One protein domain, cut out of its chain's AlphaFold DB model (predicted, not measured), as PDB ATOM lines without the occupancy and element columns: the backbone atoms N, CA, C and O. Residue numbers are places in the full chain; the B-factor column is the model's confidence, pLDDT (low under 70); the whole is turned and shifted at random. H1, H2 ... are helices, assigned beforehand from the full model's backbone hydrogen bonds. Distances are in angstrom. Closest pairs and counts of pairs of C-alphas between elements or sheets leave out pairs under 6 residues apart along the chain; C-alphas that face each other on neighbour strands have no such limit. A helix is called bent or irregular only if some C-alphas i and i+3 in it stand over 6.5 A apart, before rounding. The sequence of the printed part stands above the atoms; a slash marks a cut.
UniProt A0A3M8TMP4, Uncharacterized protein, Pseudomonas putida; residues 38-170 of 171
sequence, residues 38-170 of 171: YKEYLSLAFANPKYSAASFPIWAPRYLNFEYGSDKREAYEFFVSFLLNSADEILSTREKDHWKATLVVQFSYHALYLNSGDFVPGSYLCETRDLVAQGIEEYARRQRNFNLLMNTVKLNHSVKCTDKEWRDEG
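AT A GLANCE: This is residues 38 to 170 of the 171 residues of an uncharacterized protein of Pseudomonas putida (UniProt A0A3M8TMP4). Two long helices, H3 and H6, meet as a V: H3 touches H6 near its last residues, 84 to 91, and H6 touches H3 near its first, 127 to 128. H4 folds back from the end of H3 and packs on H6, the short H5 packs on H6 within the opening of the V, and H1 lies along H3. After H6 the stretch 147 to 162 folds back along H6 to H7, near the beginning of H6. The printed part has 133 residues with seven named helices, H1 to H7 in order, and no named strand; its class is all helix. It is compact, with a radius of gyration of the C-alphas of 14.6 A and a rounded outline of 41 by 33 by 29 A.

IN THESE COORDINATES: H1, residues 38 to 47, begins at C-alpha 38 (210.874, 172.995, 367.037) and is 14.2 A long. H2 is residues 62 to 65. H3, residues 71 to 91, is 30.1 A long and begins at C-alpha 71 (188.014, 175.574, 376.392). H4, residues 96 to 108, is 18.1 A long and irregular: C-alphas 98 and 101 are 7.1 A apart. H5 is residues 111 to 114. H6, residues 126 to 146, is 30.3 A long. H7, residues 163 to 168, ends at C-alpha 168 (202.245, 189.422, 346.783).

HOW THE PARTS SIT: H3 and H6 are the hubs, touching three helices each. They touch at a steep tilt of 62 degrees, the closest C-alphas being those of Asp 88 and Thr 128, 6.2 A apart. H3 and H4 form a helical hairpin at a shallow tilt of 19 degrees, opposite ways, closest at the C-alphas of Ile 90 and Lys 96, 6.1 A. H4 touches residues 131 to 139 of H6 at a steep tilt of 48 degrees, with the C-alphas of Ser 108 and Gly 135 closest at 4.1 A. H5 touches H6, with the C-alphas of Ala 111 and Ile 136 closest at 4.7 A. H1 touches H3 at a shallow tilt of 20 degrees, opposite ways, closest at Tyr 41 and Leu 83, C-alphas 6.4 A apart. H2 is close to H5 but not clearly touching, with the C-alphas of Tyr 63 and Leu 112 closest at 7.1 A. H7 is close to H6 but not clearly touching, with the C-alphas of Cys 126 and Trp 166 closest at 6.4 A. In H1, H3, H6 and H7 every O i to N i+4 pair is within hydrogen-bond range, in H4 7 of 9; H2 and H5 are too short for such a pair.

THE WHOLE: The C-alphas of Leu 149 and Gly 170 are the two farthest apart, 42.7 A. The printed part has no cut. The links H1 to H2, H5 to H6 and H6 to H7 are long. The mean pLDDT of the printed part is 92.5; residues 147 to 151 are under 70.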
ATOM      1  N   TYR A  38     211.402 174.349 367.184       93.38
ATOM      2  CA  TYR A  38     210.874 172.995 367.037       93.38
ATOM      3  C   TYR A  38     210.955 172.182 368.339       93.38
ATOM      4  O   TYR A  38     210.034 171.431 368.663       93.38
ATOM      5  N   LYS A  39     212.032 172.323 369.121       94.19
ATOM      6  CA  LYS A  39     212.172 171.654 370.424       94.19
ATOM      7  C   LYS A  39     211.140 172.159 371.437       94.19
ATOM      8  O   LYS A  39     210.642 171.360 372.237       94.19
ATOM      9  N   GLU A  40     210.804 173.444 371.409       93.69
ATOM     10  CA  GLU A  40     209.725 174.010 372.224       93.69
ATOM     11  C   GLU A  40     208.369 173.422 371.828       93.69
ATOM     12  O   GLU A  40     207.658 172.905 372.695       93.69
ATOM     13  N   TYR A  41     208.067 173.364 370.526       95.12
ATOM     14  CA  TYR A  41     206.868 172.685 370.025       95.12
ATOM     15  C   TYR A  41     206.819 171.218 370.470       95.12
ATOM     16  O   TYR A  41     205.800 170.757 370.989       95.12
ATOM     17  N   LEU A  42     207.921 170.474 370.337       94.50
ATOM     18  CA  LEU A  42     207.982 169.081 370.785       94.50
ATOM     19  C   LEU A  42     207.736 168.953 372.292       94.50
ATOM     20  O   LEU A  42     207.029 168.044 372.721       94.50
ATOM     21  N   SER A  43     208.279 169.865 373.096       94.25
ATOM     22  CA  SER A  43     208.059 169.877 374.546       94.25
ATOM     23  C   SER A  43     206.581 170.106 374.878       94.25
ATOM     24  O   SER A  43     206.014 169.385 375.702       94.25
ATOM     25  N   LEU A  44     205.925 171.035 374.172       93.44
ATOM     26  CA  LEU A  44     204.485 171.268 374.278       93.44
ATOM     27  C   LEU A  44     203.672 170.038 373.840       93.44
ATOM     28  O   LEU A  44     202.700 169.672 374.508       93.44
ATOM     29  N   ALA A  45     204.078 169.374 372.755       95.06
ATOM     30  CA  ALA A  45     203.455 168.162 372.228       95.06
ATOM     31  C   ALA A  45     203.566 166.975 373.196       95.06
ATOM     32  O   ALA A  45     202.594 166.235 373.371       95.06
ATOM     33  N   PHE A  46     204.711 166.820 373.867       93.06
ATOM     34  CA  PHE A  46     204.898 165.816 374.916       93.06
ATOM     35  C   PHE A  46     204.068 166.119 376.164       93.06
ATOM     36  O   PHE A  46     203.504 165.195 376.748       93.06
ATOM     37  N   ALA A  47     203.941 167.392 376.548       94.44
ATOM     38  CA  ALA A  47     203.086 167.804 377.660       94.44
ATOM     39  C   ALA A  47     201.584 167.643 377.348       94.44
ATOM     40  O   ALA A  47     200.779 167.428 378.253       94.44
ATOM     41  N   ASN A  48     201.198 167.704 376.068       93.94
ATOM     42  CA  ASN A  48     199.807 167.650 375.613       93.94
ATOM     43  C   ASN A  48     199.575 166.534 374.573       93.94
ATOM     44  O   ASN A  48     199.143 166.806 373.448       93.94
ATOM     45  N   PRO A  49     199.768 165.250 374.933       93.12
ATOM     46  CA  PRO A  49     199.741 164.142 373.975       93.12
ATOM     47  C   PRO A  49     198.378 163.948 373.295       93.12
ATOM     48  O   PRO A  49     198.289 163.366 372.216       93.12
ATOM     49  N   LYS A  50     197.292 164.428 373.913       92.69
ATOM     50  CA  LYS A  50     195.948 164.438 373.313       92.69
ATOM     51  C   LYS A  50     195.848 165.369 372.100       92.69
ATOM     52  O   LYS A  50     195.086 165.058 371.189       92.69
ATOM     53  N   TYR A  51     196.609 166.465 372.083       96.38
ATOM     54  CA  TYR A  51     196.586 167.474 371.024       96.38
ATOM     55  C   TYR A  51     197.557 167.130 369.895       96.38
ATOM     56  O   TYR A  51     197.175 167.240 368.735       96.38
ATOM     57  N   SER A  52     198.745 166.610 370.219       94.69
ATOM     58  CA  SER A  52     199.834 166.342 369.261       94.69
ATOM     59  C   SER A  52     199.514 165.355 368.134       94.69
ATOM     60  O   SER A  52     200.214 165.315 367.131       94.69
ATOM     61  N   ALA A  53     198.467 164.543 368.288       94.00
ATOM     62  CA  ALA A  53     198.037 163.559 367.298       94.00
ATOM     63  C   ALA A  53     196.518 163.589 367.087       94.00
ATOM     64  O   ALA A  53     195.878 162.543 367.012       94.00
ATOM     65  N   ALA A  54     195.915 164.780 367.051       96.94
ATOM     66  CA  ALA A  54     194.460 164.932 367.085       96.94
ATOM     67  C   ALA A  54     193.718 164.228 365.930       96.94
ATOM     68  O   ALA A  54     192.646 163.671 366.138       96.94
ATOM     69  N   SER A  55     194.285 164.177 364.727       96.50
ATOM     70  CA  SER A  55     193.665 163.491 363.575       96.50
ATOM     71  C   SER A  55     193.813 161.965 363.625       96.50
ATOM     72  O   SER A  55     193.296 161.263 362.753       96.50
ATOM     73  N   PHE A  56     194.507 161.444 364.640       93.88
ATOM     74  CA  PHE A  56     194.801 160.027 364.819       93.88
ATOM     75  C   PHE A  56     194.224 159.474 366.136       93.88
ATOM     76  O   PHE A  56     193.992 160.228 367.086       93.88
ATOM     77  N   PRO A  57     194.026 158.143 366.228       93.88
ATOM     78  CA  PRO A  57     194.133 157.161 365.139       93.88
ATOM     79  C   PRO A  57     193.068 157.377 364.051       93.88
ATOM     80  O   PRO A  57     192.031 157.972 364.309       93.88
ATOM     81  N   ILE A  58     193.317 156.889 362.831       90.75
ATOM     82  CA  ILE A  58     192.457 157.150 361.657       90.75
ATOM     83  C   ILE A  58     190.997 156.728 361.884       90.75
ATOM     84  O   ILE A  58     190.086 157.424 361.452       90.75
ATOM     85  N   TRP A  59     190.770 155.604 362.563       87.56
ATOM     86  CA  TRP A  59     189.430 155.061 362.813       87.56
ATOM     87  C   TRP A  59     188.679 155.737 363.965       87.56
ATOM     88  O   TRP A  59     187.476 155.544 364.097       87.56
ATOM     89  N   ALA A  60     189.379 156.494 364.810       91.31
ATOM     90  CA  ALA A  60     188.789 157.232 365.920       91.31
ATOM     91  C   ALA A  60     189.603 158.510 366.196       91.31
ATOM     92  O   ALA A  60     190.297 158.585 367.216       91.31
ATOM     93  N   PRO A  61     189.573 159.502 365.282       93.69
ATOM     94  CA  PRO A  61     190.361 160.716 365.437       93.69
ATOM     95  C   PRO A  61     189.965 161.475 366.703       93.69
ATOM     96  O   PRO A  61     188.794 161.795 366.910       93.69
ATOM     97  N   ARG A  62     190.947 161.809 367.542       95.06
ATOM     98  CA  ARG A  62     190.724 162.539 368.804       95.06
ATOM     99  C   ARG A  62     190.127 163.929 368.599       95.06
ATOM    100  O   ARG A  62     189.428 164.408 369.482       95.06
ATOM    101  N   TYR A  63     190.380 164.541 367.445       94.94
ATOM    102  CA  TYR A  63     189.839 165.829 367.025       94.94
ATOM    103  C   TYR A  63     188.311 165.880 367.125       94.94
ATOM    104  O   TYR A  63     187.759 166.902 367.518       94.94
ATOM    105  N   LEU A  64     187.628 164.760 366.853       92.00
ATOM    106  CA  LEU A  64     186.168 164.668 366.937       92.00
ATOM    107  C   LEU A  64     185.634 164.805 368.372       92.00
ATOM    108  O   LEU A  64     184.445 165.032 368.555       92.00
ATOM    109  N   ASN A  65     186.502 164.696 369.383       93.44
ATOM    110  CA  ASN A  65     186.152 164.887 370.792       93.44
ATOM    111  C   ASN A  65     186.367 166.336 371.271       93.44
ATOM    112  O   ASN A  65     186.217 166.611 372.463       93.44
ATOM    113  N   PHE A  66     186.793 167.250 370.393       93.94
ATOM    114  CA  PHE A  66     186.956 168.666 370.723       93.94
ATOM    115  C   PHE A  66     185.701 169.429 370.304       93.94
ATOM    116  O   PHE A  66     185.552 169.812 369.146       93.94
ATOM    117  N   GLU A  67     184.796 169.628 371.260       92.62
ATOM    118  CA  GLU A  67     183.531 170.335 371.053       92.62
ATOM    119  C   GLU A  67     183.768 171.802 370.682       92.62
ATOM    120  O   GLU A  67     184.558 172.495 371.328       92.62
ATOM    121  N   TYR A  68     183.069 172.281 369.651       90.12
ATOM    122  CA  TYR A  68     183.161 173.668 369.202       90.12
ATOM    123  C   TYR A  68     182.779 174.640 370.328       90.12
ATOM    124  O   TYR A  68     181.787 174.426 371.023       90.12
ATOM    125  N   GLY A  69     183.571 175.699 370.511       89.12
ATOM    126  CA  GLY A  69     183.364 176.696 371.569       89.12
ATOM    127  C   GLY A  69     183.735 176.236 372.986       89.12
ATOM    128  O   GLY A  69     183.488 176.973 373.933       89.12
ATOM    129  N   SER A  70     184.314 175.042 373.156       95.00
ATOM    130  CA  SER A  70     184.826 174.593 374.457       95.00
ATOM    131  C   SER A  70     186.261 175.062 374.713       95.00
ATOM    132  O   SER A  70     187.075 175.100 373.789       95.00
ATOM    133  N   ASP A  71     186.631 175.259 375.983       96.00
ATOM    134  CA  ASP A  71     188.014 175.574 376.392       96.00
ATOM    135  C   ASP A  71     189.032 174.549 375.862       96.00
ATOM    136  O   ASP A  71     190.179 174.861 375.544       96.00
ATOM    137  N   LYS A  72     188.621 173.277 375.756       94.38
ATOM    138  CA  LYS A  72     189.470 172.208 375.207       94.38
ATOM    139  C   LYS A  72     189.752 172.423 373.728       94.38
ATOM    140  O   LYS A  72     190.853 172.107 373.278       94.38
ATOM    141  N   ARG A  73     188.751 172.891 372.983       95.50
ATOM    142  CA  ARG A  73     188.876 173.185 371.562       95.50
ATOM    143  C   ARG A  73     189.746 174.412 371.345       95.50
ATOM    144  O   ARG A  73     190.697 174.314 370.581       95.50
ATOM    145  N   GLU A  74     189.500 175.485 372.082       96.12
ATOM    146  CA  GLU A  74     190.318 176.697 372.028       96.12
ATOM    147  C   GLU A  74     191.793 176.397 372.363       96.12
ATOM    148  O   GLU A  74     192.701 176.745 371.609       96.12
ATOM    149  N   ALA A  75     192.059 175.630 373.427       96.06
ATOM    150  CA  ALA A  75     193.419 175.207 373.770       96.06
ATOM    151  C   ALA A  75     194.094 174.378 372.660       96.06
ATOM    152  O   ALA A  75     195.311 174.453 372.475       96.06
ATOM    153  N   TYR A  76     193.323 173.574 371.923       97.50
ATOM    154  CA  TYR A  76     193.829 172.837 370.768       97.50
ATOM    155  C   TYR A  76     194.108 173.759 369.570       97.50
ATOM    156  O   TYR A  76     195.119 173.584 368.892       97.50
ATOM    157  N   GLU A  77     193.270 174.761 369.323       96.31
ATOM    158  CA  GLU A  77     193.489 175.753 368.262       96.31
ATOM    159  C   GLU A  77     194.756 176.574 368.528       96.31
ATOM    160  O   GLU A  77     195.577 176.744 367.623       96.31
ATOM    161  N   PHE A  78     195.000 176.969 369.782       96.31
ATOM    162  CA  PHE A  78     196.268 177.581 370.189       96.31
ATOM    163  C   PHE A  78     197.461 176.637 370.019       96.31
ATOM    164  O   PHE A  78     198.518 177.065 369.557       96.31
ATOM    165  N   PHE A  79     197.300 175.347 370.332       97.81
ATOM    166  CA  PHE A  79     198.344 174.345 370.102       97.81
ATOM    167  C   PHE A  79     198.736 174.264 368.619       97.81
ATOM    168  O   PHE A  79     199.923 174.267 368.292       97.81
ATOM    169  N   VAL A  80     197.755 174.208 367.710       98.06
ATOM    170  CA  VAL A  80     198.033 174.163 366.264       98.06
ATOM    171  C   VAL A  80     198.586 175.494 365.761       98.06
ATOM    172  O   VAL A  80     199.491 175.496 364.932       98.06
ATOM    173  N   SER A  81     198.115 176.617 366.300       97.19
ATOM    174  CA  SER A  81     198.653 177.941 365.970       97.19
ATOM    175  C   SER A  81     200.131 178.060 366.349       97.19
ATOM    176  O   SER A  81     200.918 178.587 365.570       97.19
ATOM    177  N   PHE A  82     200.538 177.498 367.495       97.25
ATOM    178  CA  PHE A  82     201.949 177.427 367.886       97.25
ATOM    179  C   PHE A  82     202.775 176.607 366.886       97.25
ATOM    180  O   PHE A  82     203.862 177.035 366.500       97.25
ATOM    181  N   LEU A  83     202.264 175.456 366.431       98.12
ATOM    182  CA  LEU A  83     202.916 174.646 365.394       98.12
ATOM    183  C   LEU A  83     203.075 175.422 364.079       98.12
ATOM    184  O   LEU A  83     204.143 175.376 363.476       98.12
ATOM    185  N   LEU A  84     202.032 176.118 363.628       98.12
ATOM    186  CA  LEU A  84     202.064 176.870 362.372       98.12
ATOM    187  C   LEU A  84     203.025 178.063 362.450       98.12
ATOM    188  O   LEU A  84     203.845 178.228 361.555       98.12
ATOM    189  N   ASN A  85     203.020 178.810 363.558       96.56
ATOM    190  CA  ASN A  85     203.997 179.879 363.792       96.56
ATOM    191  C   ASN A  85     205.431 179.332 363.845       96.56
ATOM    192  O   ASN A  85     206.346 179.915 363.274       96.56
ATOM    193  N   SER A  86     205.619 178.177 364.491       96.19
ATOM    194  CA  SER A  86     206.915 177.491 364.506       96.19
ATOM    195  C   SER A  86     207.361 177.117 363.093       96.19
ATOM    196  O   SER A  86     208.540 177.216 362.769       96.19
ATOM    197  N   ALA A  87     206.429 176.680 362.243       97.50
ATOM    198  CA  ALA A  87     206.714 176.349 360.855       97.50
ATOM    199  C   ALA A  87     207.105 177.587 360.039       97.50
ATOM    200  O   ALA A  87     208.101 177.512 359.327       97.50
ATOM    201  N   ASP A  88     206.396 178.710 360.185       96.56
ATOM    202  CA  ASP A  88     206.753 179.976 359.530       96.56
ATOM    203  C   ASP A  88     208.174 180.425 359.915       96.56
ATOM    204  O   ASP A  88     208.979 180.768 359.045       96.56
ATOM    205  N   GLU A  89     208.527 180.357 361.204       94.56
ATOM    206  CA  GLU A  89     209.876 180.704 361.671       94.56
ATOM    207  C   GLU A  89     210.937 179.759 361.090       94.56
ATOM    208  O   GLU A  89     211.951 180.209 360.554       94.56
ATOM    209  N   ILE A  90     210.685 178.447 361.120       95.00
ATOM    210  CA  ILE A  90     211.586 177.437 360.547       95.00
ATOM    211  C   ILE A  90     211.767 177.648 359.036       95.00
ATOM    212  O   ILE A  90     212.893 177.562 358.533       95.00
ATOM    213  N   LEU A  91     210.686 177.927 358.306       94.94
ATOM    214  CA  LEU A  91     210.709 178.130 356.855       94.94
ATOM    215  C   LEU A  91     211.314 179.476 356.449       94.94
ATOM    216  O   LEU A  91     211.792 179.611 355.325       94.94
ATOM    217  N   SER A  92     211.397 180.427 357.377       91.69
ATOM    218  CA  SER A  92     212.141 181.677 357.194       91.69
ATOM    219  C   SER A  92     213.663 181.489 357.300       91.69
ATOM    220  O   SER A  92     214.430 182.409 357.011       91.69
ATOM    221  N   THR A  93     214.139 180.299 357.690       89.94
ATOM    222  CA  THR A  93     215.575 179.992 357.773       89.94
ATOM    223  C   THR A  93     216.146 179.437 356.464       89.94
ATOM    224  O   THR A  93     215.445 178.883 355.618       89.94
ATOM    225  N   ARG A  94     217.475 179.510 356.305       86.62
ATOM    226  CA  ARG A  94     218.176 178.941 355.137       86.62
ATOM    227  C   ARG A  94     218.103 177.410 355.057       86.62
ATOM    228  O   ARG A  94     218.251 176.859 353.974       86.62
ATOM    229  N   GLU A  95     217.883 176.721 356.178       87.00
ATOM    230  CA  GLU A  95     217.809 175.252 356.239       87.00
ATOM    231  C   GLU A  95     216.397 174.705 355.973       87.00
ATOM    232  O   GLU A  95     216.161 173.504 356.136       87.00
ATOM    233  N   LYS A  96     215.447 175.560 355.575       92.00
ATOM    234  CA  LYS A  96     214.022 175.227 355.444       92.00
ATOM    235  C   LYS A  96     213.727 173.930 354.693       92.00
ATOM    236  O   LYS A  96     212.849 173.172 355.102       92.00
ATOM    237  N   ASP A  97     214.486 173.619 353.642       93.25
ATOM    238  CA  ASP A  97     214.264 172.423 352.825       93.25
ATOM    239  C   ASP A  97     214.432 171.117 353.615       93.25
ATOM    240  O   ASP A  97     213.694 170.158 353.385       93.25
ATOM    241  N   HIS A  98     215.326 171.085 354.611       92.69
ATOM    242  CA  HIS A  98     215.498 169.923 355.489       92.69
ATOM    243  C   HIS A  98     214.300 169.696 356.421       92.69
ATOM    244  O   HIS A  98     214.069 168.576 356.881       92.69
ATOM    245  N   TRP A  99     213.519 170.743 356.686       95.69
ATOM    246  CA  TRP A  99     212.391 170.705 357.609       95.69
ATOM    247  C   TRP A  99     211.070 170.338 356.944       95.69
ATOM    248  O   TRP A  99     210.179 169.835 357.628       95.69
ATOM    249  N   LYS A 100     210.943 170.518 355.624       97.25
ATOM    250  CA  LYS A 100     209.682 170.319 354.888       97.25
ATOM    251  C   LYS A 100     209.035 168.967 355.169       97.25
ATOM    252  O   LYS A 100     207.866 168.912 355.537       97.25
ATOM    253  N   ALA A 101     209.801 167.879 355.073       97.31
ATOM    254  CA  ALA A 101     209.283 166.534 355.330       97.31
ATOM    255  C   ALA A 101     208.786 166.365 356.779       97.31
ATOM    256  O   ALA A 101     207.724 165.785 357.011       97.31
ATOM    257  N   THR A 102     209.523 166.909 357.749       97.19
ATOM    258  CA  THR A 102     209.133 166.901 359.165       97.19
ATOM    259  C   THR A 102     207.838 167.680 359.379       97.19
ATOM    260  O   THR A 102     206.916 167.162 360.007       97.19
ATOM    261  N   LEU A 103     207.737 168.886 358.818       98.38
ATOM    262  CA  LEU A 103     206.555 169.740 358.934       98.38
ATOM    263  C   LEU A 103     205.323 169.098 358.285       98.38
ATOM    264  O   LEU A 103     204.273 169.051 358.917       98.38
ATOM    265  N   VAL A 104     205.454 168.494 357.099       98.50
ATOM    266  CA  VAL A 104     204.364 167.741 356.446       98.50
ATOM    267  C   VAL A 104     203.838 166.622 357.348       98.50
ATOM    268  O   VAL A 104     202.625 166.453 357.493       98.50
ATOM    269  N   VAL A 105     204.732 165.873 358.005       97.44
ATOM    270  CA  VAL A 105     204.326 164.840 358.970       97.44
ATOM    271  C   VAL A 105     203.591 165.460 360.157       97.44
ATOM    272  O   VAL A 105     202.531 164.947 360.524       97.44
ATOM    273  N   GLN A 106     204.097 166.558 360.723       98.12
ATOM    274  CA  GLN A 106     203.429 167.252 361.827       98.12
ATOM    275  C   GLN A 106     202.036 167.744 361.419       98.12
ATOM    276  O   GLN A 106     201.060 167.430 362.093       98.12
ATOM    277  N   PHE A 107     201.894 168.401 360.268       98.56
ATOM    278  CA  PHE A 107     200.595 168.854 359.771       98.56
ATOM    279  C   PHE A 107     199.622 167.702 359.513       98.56
ATOM    280  O   PHE A 107     198.432 167.836 359.801       98.56
ATOM    281  N   SER A 108     200.101 166.532 359.076       97.88
ATOM    282  CA  SER A 108     199.237 165.355 358.901       97.88
ATOM    283  C   SER A 108     198.548 164.918 360.203       97.88
ATOM    284  O   SER A 108     197.411 164.443 360.170       97.88
ATOM    285  N   TYR A 109     199.174 165.140 361.367       98.00
ATOM    286  CA  TYR A 109     198.562 164.874 362.673       98.00
ATOM    287  C   TYR A 109     197.405 165.824 363.006       98.00
ATOM    288  O   TYR A 109     196.563 165.500 363.847       98.00
ATOM    289  N   HIS A 110     197.297 166.949 362.304       98.19
ATOM    290  CA  HIS A 110     196.283 167.988 362.500       98.19
ATOM    291  C   HIS A 110     195.390 168.194 361.265       98.19
ATOM    292  O   HIS A 110     194.588 169.124 361.236       98.19
ATOM    293  N   ALA A 111     195.473 167.298 360.275       97.56
ATOM    294  CA  ALA A 111     194.784 167.402 358.993       97.56
ATOM    295  C   ALA A 111     193.271 167.661 359.095       97.56
ATOM    296  O   ALA A 111     192.743 168.414 358.288       97.56
ATOM    297  N   LEU A 112     192.559 167.081 360.069       96.25
ATOM    298  CA  LEU A 112     191.110 167.301 360.198       96.25
ATOM    299  C   LEU A 112     190.755 168.744 360.569       96.25
ATOM    300  O   LEU A 112     189.779 169.279 360.050       96.25
ATOM    301  N   TYR A 113     191.552 169.370 361.437       97.12
ATOM    302  CA  TYR A 113     191.392 170.777 361.792       97.12
ATOM    303  C   TYR A 113     191.840 171.686 360.654       97.12
ATOM    304  O   TYR A 113     191.087 172.553 360.228       97.12
ATOM    305  N   LEU A 114     193.033 171.430 360.113       97.69
ATOM    306  CA  LEU A 114     193.626 172.229 359.040       97.69
ATOM    307  C   LEU A 114     192.811 172.173 357.738       97.69
ATOM    308  O   LEU A 114     192.923 173.055 356.899       97.69
ATOM    309  N   ASN A 115     191.973 171.148 357.564       96.88
ATOM    310  CA  ASN A 115     191.048 171.026 356.440       96.88
ATOM    311  C   ASN A 115     189.619 171.513 356.753       96.88
ATOM    312  O   ASN A 115     188.737 171.416 355.899       96.88
ATOM    313  N   SER A 116     189.356 171.961 357.982       94.06
ATOM    314  CA  SER A 116     188.034 172.432 358.401       94.06
ATOM    315  C   SER A 116     187.756 173.856 357.910       94.06
ATOM    316  O   SER A 116     188.656 174.554 357.449       94.06
ATOM    317  N   GLY A 117     186.499 174.292 358.014       91.56
ATOM    318  CA  GLY A 117     186.125 175.692 357.776       91.56
ATOM    319  C   GLY A 117     186.527 176.642 358.910       91.56
ATOM    320  O   GLY A 117     186.472 177.850 358.715       91.56
ATOM    321  N   ASP A 118     186.932 176.105 360.066       90.81
ATOM    322  CA  ASP A 118     187.348 176.895 361.231       90.81
ATOM    323  C   ASP A 118     188.802 177.374 361.104       90.81
ATOM    324  O   ASP A 118     189.205 178.345 361.739       90.81
ATOM    325  N   PHE A 119     189.609 176.688 360.288       94.25
ATOM    326  CA  PHE A 119     190.995 177.064 360.055       94.25
ATOM    327  C   PHE A 119     191.078 178.293 359.143       94.25
ATOM    328  O   PHE A 119     190.535 178.295 358.038       94.25
ATOM    329  N   VAL A 120     191.804 179.321 359.594       93.06
ATOM    330  CA  VAL A 120     192.034 180.567 358.851       93.06
ATOM    331  C   VAL A 120     193.456 180.550 358.268       93.06
ATOM    332  O   VAL A 120     194.404 180.914 358.959       93.06
ATOM    333  N   PRO A 121     193.646 180.120 357.004       91.50
ATOM    334  CA  PRO A 121     194.981 179.923 356.434       91.50
ATOM    335  C   PRO A 121     195.722 181.228 356.128       91.50
ATOM    336  O   PRO A 121     196.946 181.232 356.114       91.50
ATOM    337  N   GLY A 122     195.008 182.333 355.889       90.88
ATOM    338  CA  GLY A 122     195.585 183.590 355.389       90.88
ATOM    339  C   GLY A 122     196.530 184.327 356.346       90.88
ATOM    340  O   GLY A 122     197.059 185.365 355.973       90.88
ATOM    341  N   SER A 123     196.728 183.827 357.568       90.50
ATOM    342  CA  SER A 123     197.659 184.399 358.551       90.50
ATOM    343  C   SER A 123     199.070 183.802 358.493       90.50
ATOM    344  O   SER A 123     199.915 184.232 359.270       90.50
ATOM    345  N   TYR A 124     199.315 182.830 357.608       95.00
ATOM    346  CA  TYR A 124     200.570 182.078 357.512       95.00
ATOM    347  C   TYR A 124     201.199 182.207 356.124       95.00
ATOM    348  O   TYR A 124     200.481 182.434 355.143       95.00
ATOM    349  N   LEU A 125     202.518 181.994 356.044       95.12
ATOM    350  CA  LEU A 125     203.272 182.027 354.785       95.12
ATOM    351  C   LEU A 125     202.686 181.052 353.753       95.12
ATOM    352  O   LEU A 125     202.222 179.955 354.098       95.12
ATOM    353  N   CYS A 126     202.761 181.401 352.469       95.94
ATOM    354  CA  CYS A 126     202.314 180.526 351.392       95.94
ATOM    355  C   CYS A 126     203.054 179.192 351.392       95.94
ATOM    356  O   CYS A 126     202.436 178.142 351.196       95.94
ATOM    357  N   GLU A 127     204.350 179.205 351.704       96.12
ATOM    358  CA  GLU A 127     205.128 177.974 351.824       96.12
ATOM    359  C   GLU A 127     204.582 177.071 352.947       96.12
ATOM    360  O   GLU A 127     204.413 175.866 352.739       96.12
ATOM    361  N   THR A 128     204.203 177.633 354.101       97.31
ATOM    362  CA  THR A 128     203.562 176.884 355.199       97.31
ATOM    363  C   THR A 128     202.226 176.301 354.772       97.31
ATOM    364  O   THR A 128     201.969 175.115 354.992       97.31
ATOM    365  N   ARG A 129     201.383 177.101 354.118       97.38
ATOM    366  CA  ARG A 129     200.067 176.680 353.615       97.38
ATOM    367  C   ARG A 129     200.164 175.529 352.615       97.38
ATOM    368  O   ARG A 129     199.377 174.580 352.684       97.38
ATOM    369  N   ASP A 130     201.161 175.553 351.738       96.44
ATOM    370  CA  ASP A 130     201.407 174.468 350.787       96.44
ATOM    371  C   ASP A 130     201.877 173.183 351.482       96.44
ATOM    372  O   ASP A 130     201.443 172.085 351.114       96.44
ATOM    373  N   LEU A 131     202.705 173.288 352.529       98.19
ATOM    374  CA  LEU A 131     203.065 172.131 353.355       98.19
ATOM    375  C   LEU A 131     201.878 171.602 354.172       98.19
ATOM    376  O   LEU A 131     201.742 170.387 354.328       98.19
ATOM    377  N   VAL A 132     200.995 172.476 354.665       98.31
ATOM    378  CA  VAL A 132     199.743 172.079 355.327       98.31
ATOM    379  C   VAL A 132     198.879 171.268 354.366       98.31
ATOM    380  O   VAL A 132     198.411 170.183 354.723       98.31
ATOM    381  N   ALA A 133     198.717 171.738 353.127       97.75
ATOM    382  CA  ALA A 133     197.968 171.012 352.111       97.75
ATOM    383  C   ALA A 133     198.583 169.633 351.814       97.75
ATOM    384  O   ALA A 133     197.856 168.639 351.759       97.75
ATOM    385  N   GLN A 134     199.914 169.538 351.719       97.81
ATOM    386  CA  GLN A 134     200.615 168.254 351.590       97.81
ATOM    387  C   GLN A 134     200.389 167.339 352.806       97.81
ATOM    388  O   GLN A 134     200.175 166.138 352.644       97.81
ATOM    389  N   GLY A 135     200.374 167.887 354.025       97.94
ATOM    390  CA  GLY A 135     200.058 167.139 355.247       97.94
ATOM    391  C   GLY A 135     198.635 166.568 355.244       97.94
ATOM    392  O   GLY A 135     198.426 165.414 355.632       97.94
ATOM    393  N   ILE A 136     197.660 167.338 354.751       97.62
ATOM    394  CA  ILE A 136     196.270 166.888 354.567       97.62
ATOM    395  C   ILE A 136     196.194 165.774 353.514       97.62
ATOM    396  O   ILE A 136     195.535 164.753 353.734       97.62
ATOM    397  N   GLU A 137     196.886 165.931 352.385       96.12
ATOM    398  CA  GLU A 137     196.947 164.920 351.323       96.12
ATOM    399  C   GLU A 137     197.595 163.611 351.818       96.12
ATOM    400  O   GLU A 137     197.084 162.521 351.538       96.12
ATOM    401  N   GLU A 138     198.663 163.703 352.616       95.81
ATOM    402  CA  GLU A 138     199.331 162.565 353.257       95.81
ATOM    403  C   GLU A 138     198.406 161.852 354.255       95.81
ATOM    404  O   GLU A 138     198.316 160.619 354.252       95.81
ATOM    405  N   TYR A 139     197.653 162.600 355.063       95.56
ATOM    406  CA  TYR A 139     196.626 162.030 355.934       95.56
ATOM    407  C   TYR A 139     195.554 161.282 355.125       95.56
ATOM    408  O   TYR A 139     195.267 160.113 355.404       95.56
ATOM    409  N   ALA A 140     195.015 161.904 354.071       93.56
ATOM    410  CA  ALA A 140     194.019 161.287 353.195       93.56
ATOM    411  C   ALA A 140     194.557 160.023 352.499       93.56
ATOM    412  O   ALA A 140     193.837 159.033 352.343       93.56
ATOM    413  N   ARG A 141     195.840 160.014 352.113       92.75
ATOM    414  CA  ARG A 141     196.521 158.829 351.573       92.75
ATOM    415  C   ARG A 141     196.567 157.696 352.594       92.75
ATOM    416  O   ARG A 141     196.262 156.556 352.246       92.75
ATOM    417  N   ARG A 142     196.893 157.988 353.856       91.81
ATOM    418  CA  ARG A 142     196.880 156.981 354.930       91.81
ATOM    419  C   ARG A 142     195.477 156.446 355.203       91.81
ATOM    420  O   ARG A 142     195.344 155.245 355.418       91.81
ATOM    421  N   GLN A 143     194.438 157.286 355.133       90.19
ATOM    422  CA  GLN A 143     193.047 156.826 355.242       90.19
ATOM    423  C   GLN A 143     192.698 155.808 354.148       90.19
ATOM    424  O   GLN A 143     192.193 154.733 354.468       90.19
ATOM    425  N   ARG A 144     193.042 156.105 352.883       89.12
ATOM    426  CA  ARG A 144     192.842 155.178 351.750       89.12
ATOM    427  C   ARG A 144     193.528 153.837 351.970       89.12
ATOM    428  O   ARG A 144     192.930 152.796 351.719       89.12
ATOM    429  N   ASN A 145     194.767 153.867 352.456       86.44
ATOM    430  CA  ASN A 145     195.529 152.650 352.723       86.44
ATOM    431  C   ASN A 145     194.942 151.833 353.883       86.44
ATOM    432  O   ASN A 145     195.082 150.614 353.894       86.44
ATOM    433  N   PHE A 146     194.320 152.491 354.864       81.88
ATOM    434  CA  PHE A 146     193.777 151.827 356.045       81.88
ATOM    435  C   PHE A 146     192.395 151.199 355.803       81.88
ATOM    436  O   PHE A 146     192.087 150.180 356.416       81.88
ATOM    437  N   ASN A 147     191.544 151.772 354.945       69.62
ATOM    438  CA  ASN A 147     190.219 151.206 354.672       69.62
ATOM    439  C   ASN A 147     189.613 151.710 353.351       69.62
ATOM    440  O   ASN A 147     189.472 152.914 353.151       69.62
ATOM    441  N   LEU A 148     189.141 150.787 352.502       57.28
ATOM    442  CA  LEU A 148     188.455 151.087 351.229       57.28
ATOM    443  C   LEU A 148     187.048 151.696 351.402       57.28
ATOM    444  O   LEU A 148     186.458 152.149 350.427       57.28
ATOM    445  N   LEU A 149     186.498 151.686 352.623       60.69
ATOM    446  CA  LEU A 149     185.100 152.043 352.910       60.69
ATOM    447  C   LEU A 149     184.917 153.375 353.658       60.69
ATOM    448  O   LEU A 149     183.781 153.764 353.922       60.69
ATOM    449  N   MET A 150     185.993 154.082 354.023       63.72
ATOM    450  CA  MET A 150     185.860 155.406 354.641       63.72
ATOM    451  C   MET A 150     185.791 156.502 353.580       63.72
ATOM    452  O   MET A 150     186.560 156.502 352.618       63.72
ATOM    453  N   ASN A 151     184.919 157.489 353.802       69.12
ATOM    454  CA  ASN A 151     184.960 158.743 353.059       69.12
ATOM    455  C   ASN A 151     186.283 159.445 353.363       69.12
ATOM    456  O   ASN A 151     186.492 159.973 354.455       69.12
ATOM    457  N   THR A 152     187.189 159.418 352.393       77.00
ATOM    458  CA  THR A 152     188.490 160.066 352.508       77.00
ATOM    459  C   THR A 152     188.313 161.568 352.606       77.00
ATOM    460  O   THR A 152     187.527 162.143 351.843       77.00
ATOM    461  N   VAL A 153     189.097 162.206 353.471       84.19
ATOM    462  CA  VAL A 153     189.192 163.666 353.505       84.19
ATOM    463  C   VAL A 153     189.545 164.178 352.109       84.19
ATOM    464  O   VAL A 153     190.511 163.726 351.488       84.19
ATOM    465  N   LYS A 154     188.728 165.106 351.606       87.12
ATOM    466  CA  LYS A 154     189.023 165.880 350.401       87.12
ATOM    467  C   LYS A 154     189.646 167.195 350.834       87.12
ATOM    468  O   LYS A 154     189.107 167.847 351.728       87.12
ATOM    469  N   LEU A 155     190.759 167.555 350.204       87.62
ATOM    470  CA  LEU A 155     191.448 168.806 350.481       87.62
ATOM    471  C   LEU A 155     190.497 169.989 350.261       87.62
ATOM    472  O   LEU A 155     189.877 170.112 349.204       87.62
ATOM    473  N   ASN A 156     190.425 170.872 351.246       90.00
ATOM    474  CA  ASN A 156     189.844 172.186 351.100       90.00
ATOM    475  C   ASN A 156     190.848 173.068 350.349       90.00
ATOM    476  O   ASN A 156     191.900 173.432 350.873       90.00
ATOM    477  N   HIS A 157     190.529 173.399 349.100       85.06
ATOM    478  CA  HIS A 157     191.417 174.178 348.243       85.06
ATOM    479  C   HIS A 157     191.673 175.600 348.759       85.06
ATOM    480  O   HIS A 157     192.667 176.189 348.346       85.06
ATOM    481  N   SER A 158     190.858 176.124 349.688       87.38
ATOM    482  CA  SER A 158     191.119 177.425 350.322       87.38
ATOM    483  C   SER A 158     192.381 177.436 351.190       87.38
ATOM    484  O   SER A 158     192.866 178.504 351.542       87.38
ATOM    485  N   VAL A 159     192.901 176.260 351.558       90.69
ATOM    486  CA  VAL A 159     194.137 176.129 352.337       90.69
ATOM    487  C   VAL A 159     195.352 176.536 351.508       90.69
ATOM    488  O   VAL A 159     196.221 177.232 352.024       90.69
ATOM    489  N   LYS A 160     195.404 176.136 350.230       91.25
ATOM    490  CA  LYS A 160     196.529 176.450 349.337       91.25
ATOM    491  C   LYS A 160     196.578 177.947 349.049       91.25
ATOM    492  O   LYS A 160     195.539 178.610 349.021       91.25
ATOM    493  N   CYS A 161     197.780 178.466 348.833       90.88
ATOM    494  CA  CYS A 161     197.914 179.809 348.288       90.88
ATOM    495  C   CYS A 161     197.494 179.852 346.822       90.88
ATOM    496  O   CYS A 161     197.671 178.902 346.058       90.88
ATOM    497  N   THR A 162     196.939 180.987 346.430       91.12
ATOM    498  CA  THR A 162     196.694 181.343 345.037       91.12
ATOM    499  C   THR A 162     197.969 181.888 344.395       91.12
ATOM    500  O   THR A 162     198.836 182.440 345.071       91.12
ATOM    501  N   ASP A 163     198.049 181.831 343.064       90.62
ATOM    502  CA  ASP A 163     199.156 182.443 342.309       90.62
ATOM    503  C   ASP A 163     199.303 183.946 342.576       90.62
ATOM    504  O   ASP A 163     200.362 184.524 342.348       90.62
ATOM    505  N   LYS A 164     198.216 184.608 342.992       90.69
ATOM    506  CA  LYS A 164     198.250 186.016 343.376       90.69
ATOM    507  C   LYS A 164     198.951 186.191 344.723       90.69
ATOM    508  O   LYS A 164     199.874 186.985 344.790       90.69
ATOM    509  N   GLU A 165     198.551 185.429 345.738       90.19
ATOM    510  CA  GLU A 165     199.172 185.488 347.070       90.19
ATOM    511  C   GLU A 165     200.672 185.175 347.006       90.19
ATOM    512  O   GLU A 165     201.467 185.887 347.600       90.19
ATOM    513  N   TRP A 166     201.071 184.193 346.191       91.25
ATOM    514  CA  TRP A 166     202.485 183.878 345.963       91.25
ATOM    515  C   TRP A 166     203.296 185.028 345.355       91.25
ATOM    516  O   TRP A 166     204.490 185.139 345.626       91.25
ATOM    517  N   ARG A 167     202.678 185.861 344.507       89.88
ATOM    518  CA  ARG A 167     203.337 187.063 343.975       89.88
ATOM    519  C   ARG A 167     203.431 188.145 345.043       89.88
ATOM    520  O   ARG A 167     204.504 188.699 345.221       89.88
ATOM    521  N   ASP A 168     202.336 188.378 345.760       88.44
ATOM    522  CA  ASP A 168     202.245 189.422 346.783       88.44
ATOM    523  C   ASP A 168     203.178 189.147 347.991       88.44
ATOM    524  O   ASP A 168     203.553 190.080 348.690       88.44
ATOM    525  N   GLU A 169     203.566 187.890 348.247       84.62
ATOM    526  CA  GLU A 169     204.517 187.505 349.311       84.62
ATOM    527  C   GLU A 169     205.998 187.660 348.907       84.62
ATOM    528  O   GLU A 169     206.875 187.697 349.770       84.62
ATOM    529  N   GLY A 170     206.296 187.721 347.605       72.75
ATOM    530  CA  GLY A 170     207.664 187.832 347.083       72.75
ATOM    531  C   GLY A 170     208.167 189.264 346.863       72.75
ATOM    532  O   GLY A 170     209.361 189.431 346.601       72.75
TER     533      GLY A 170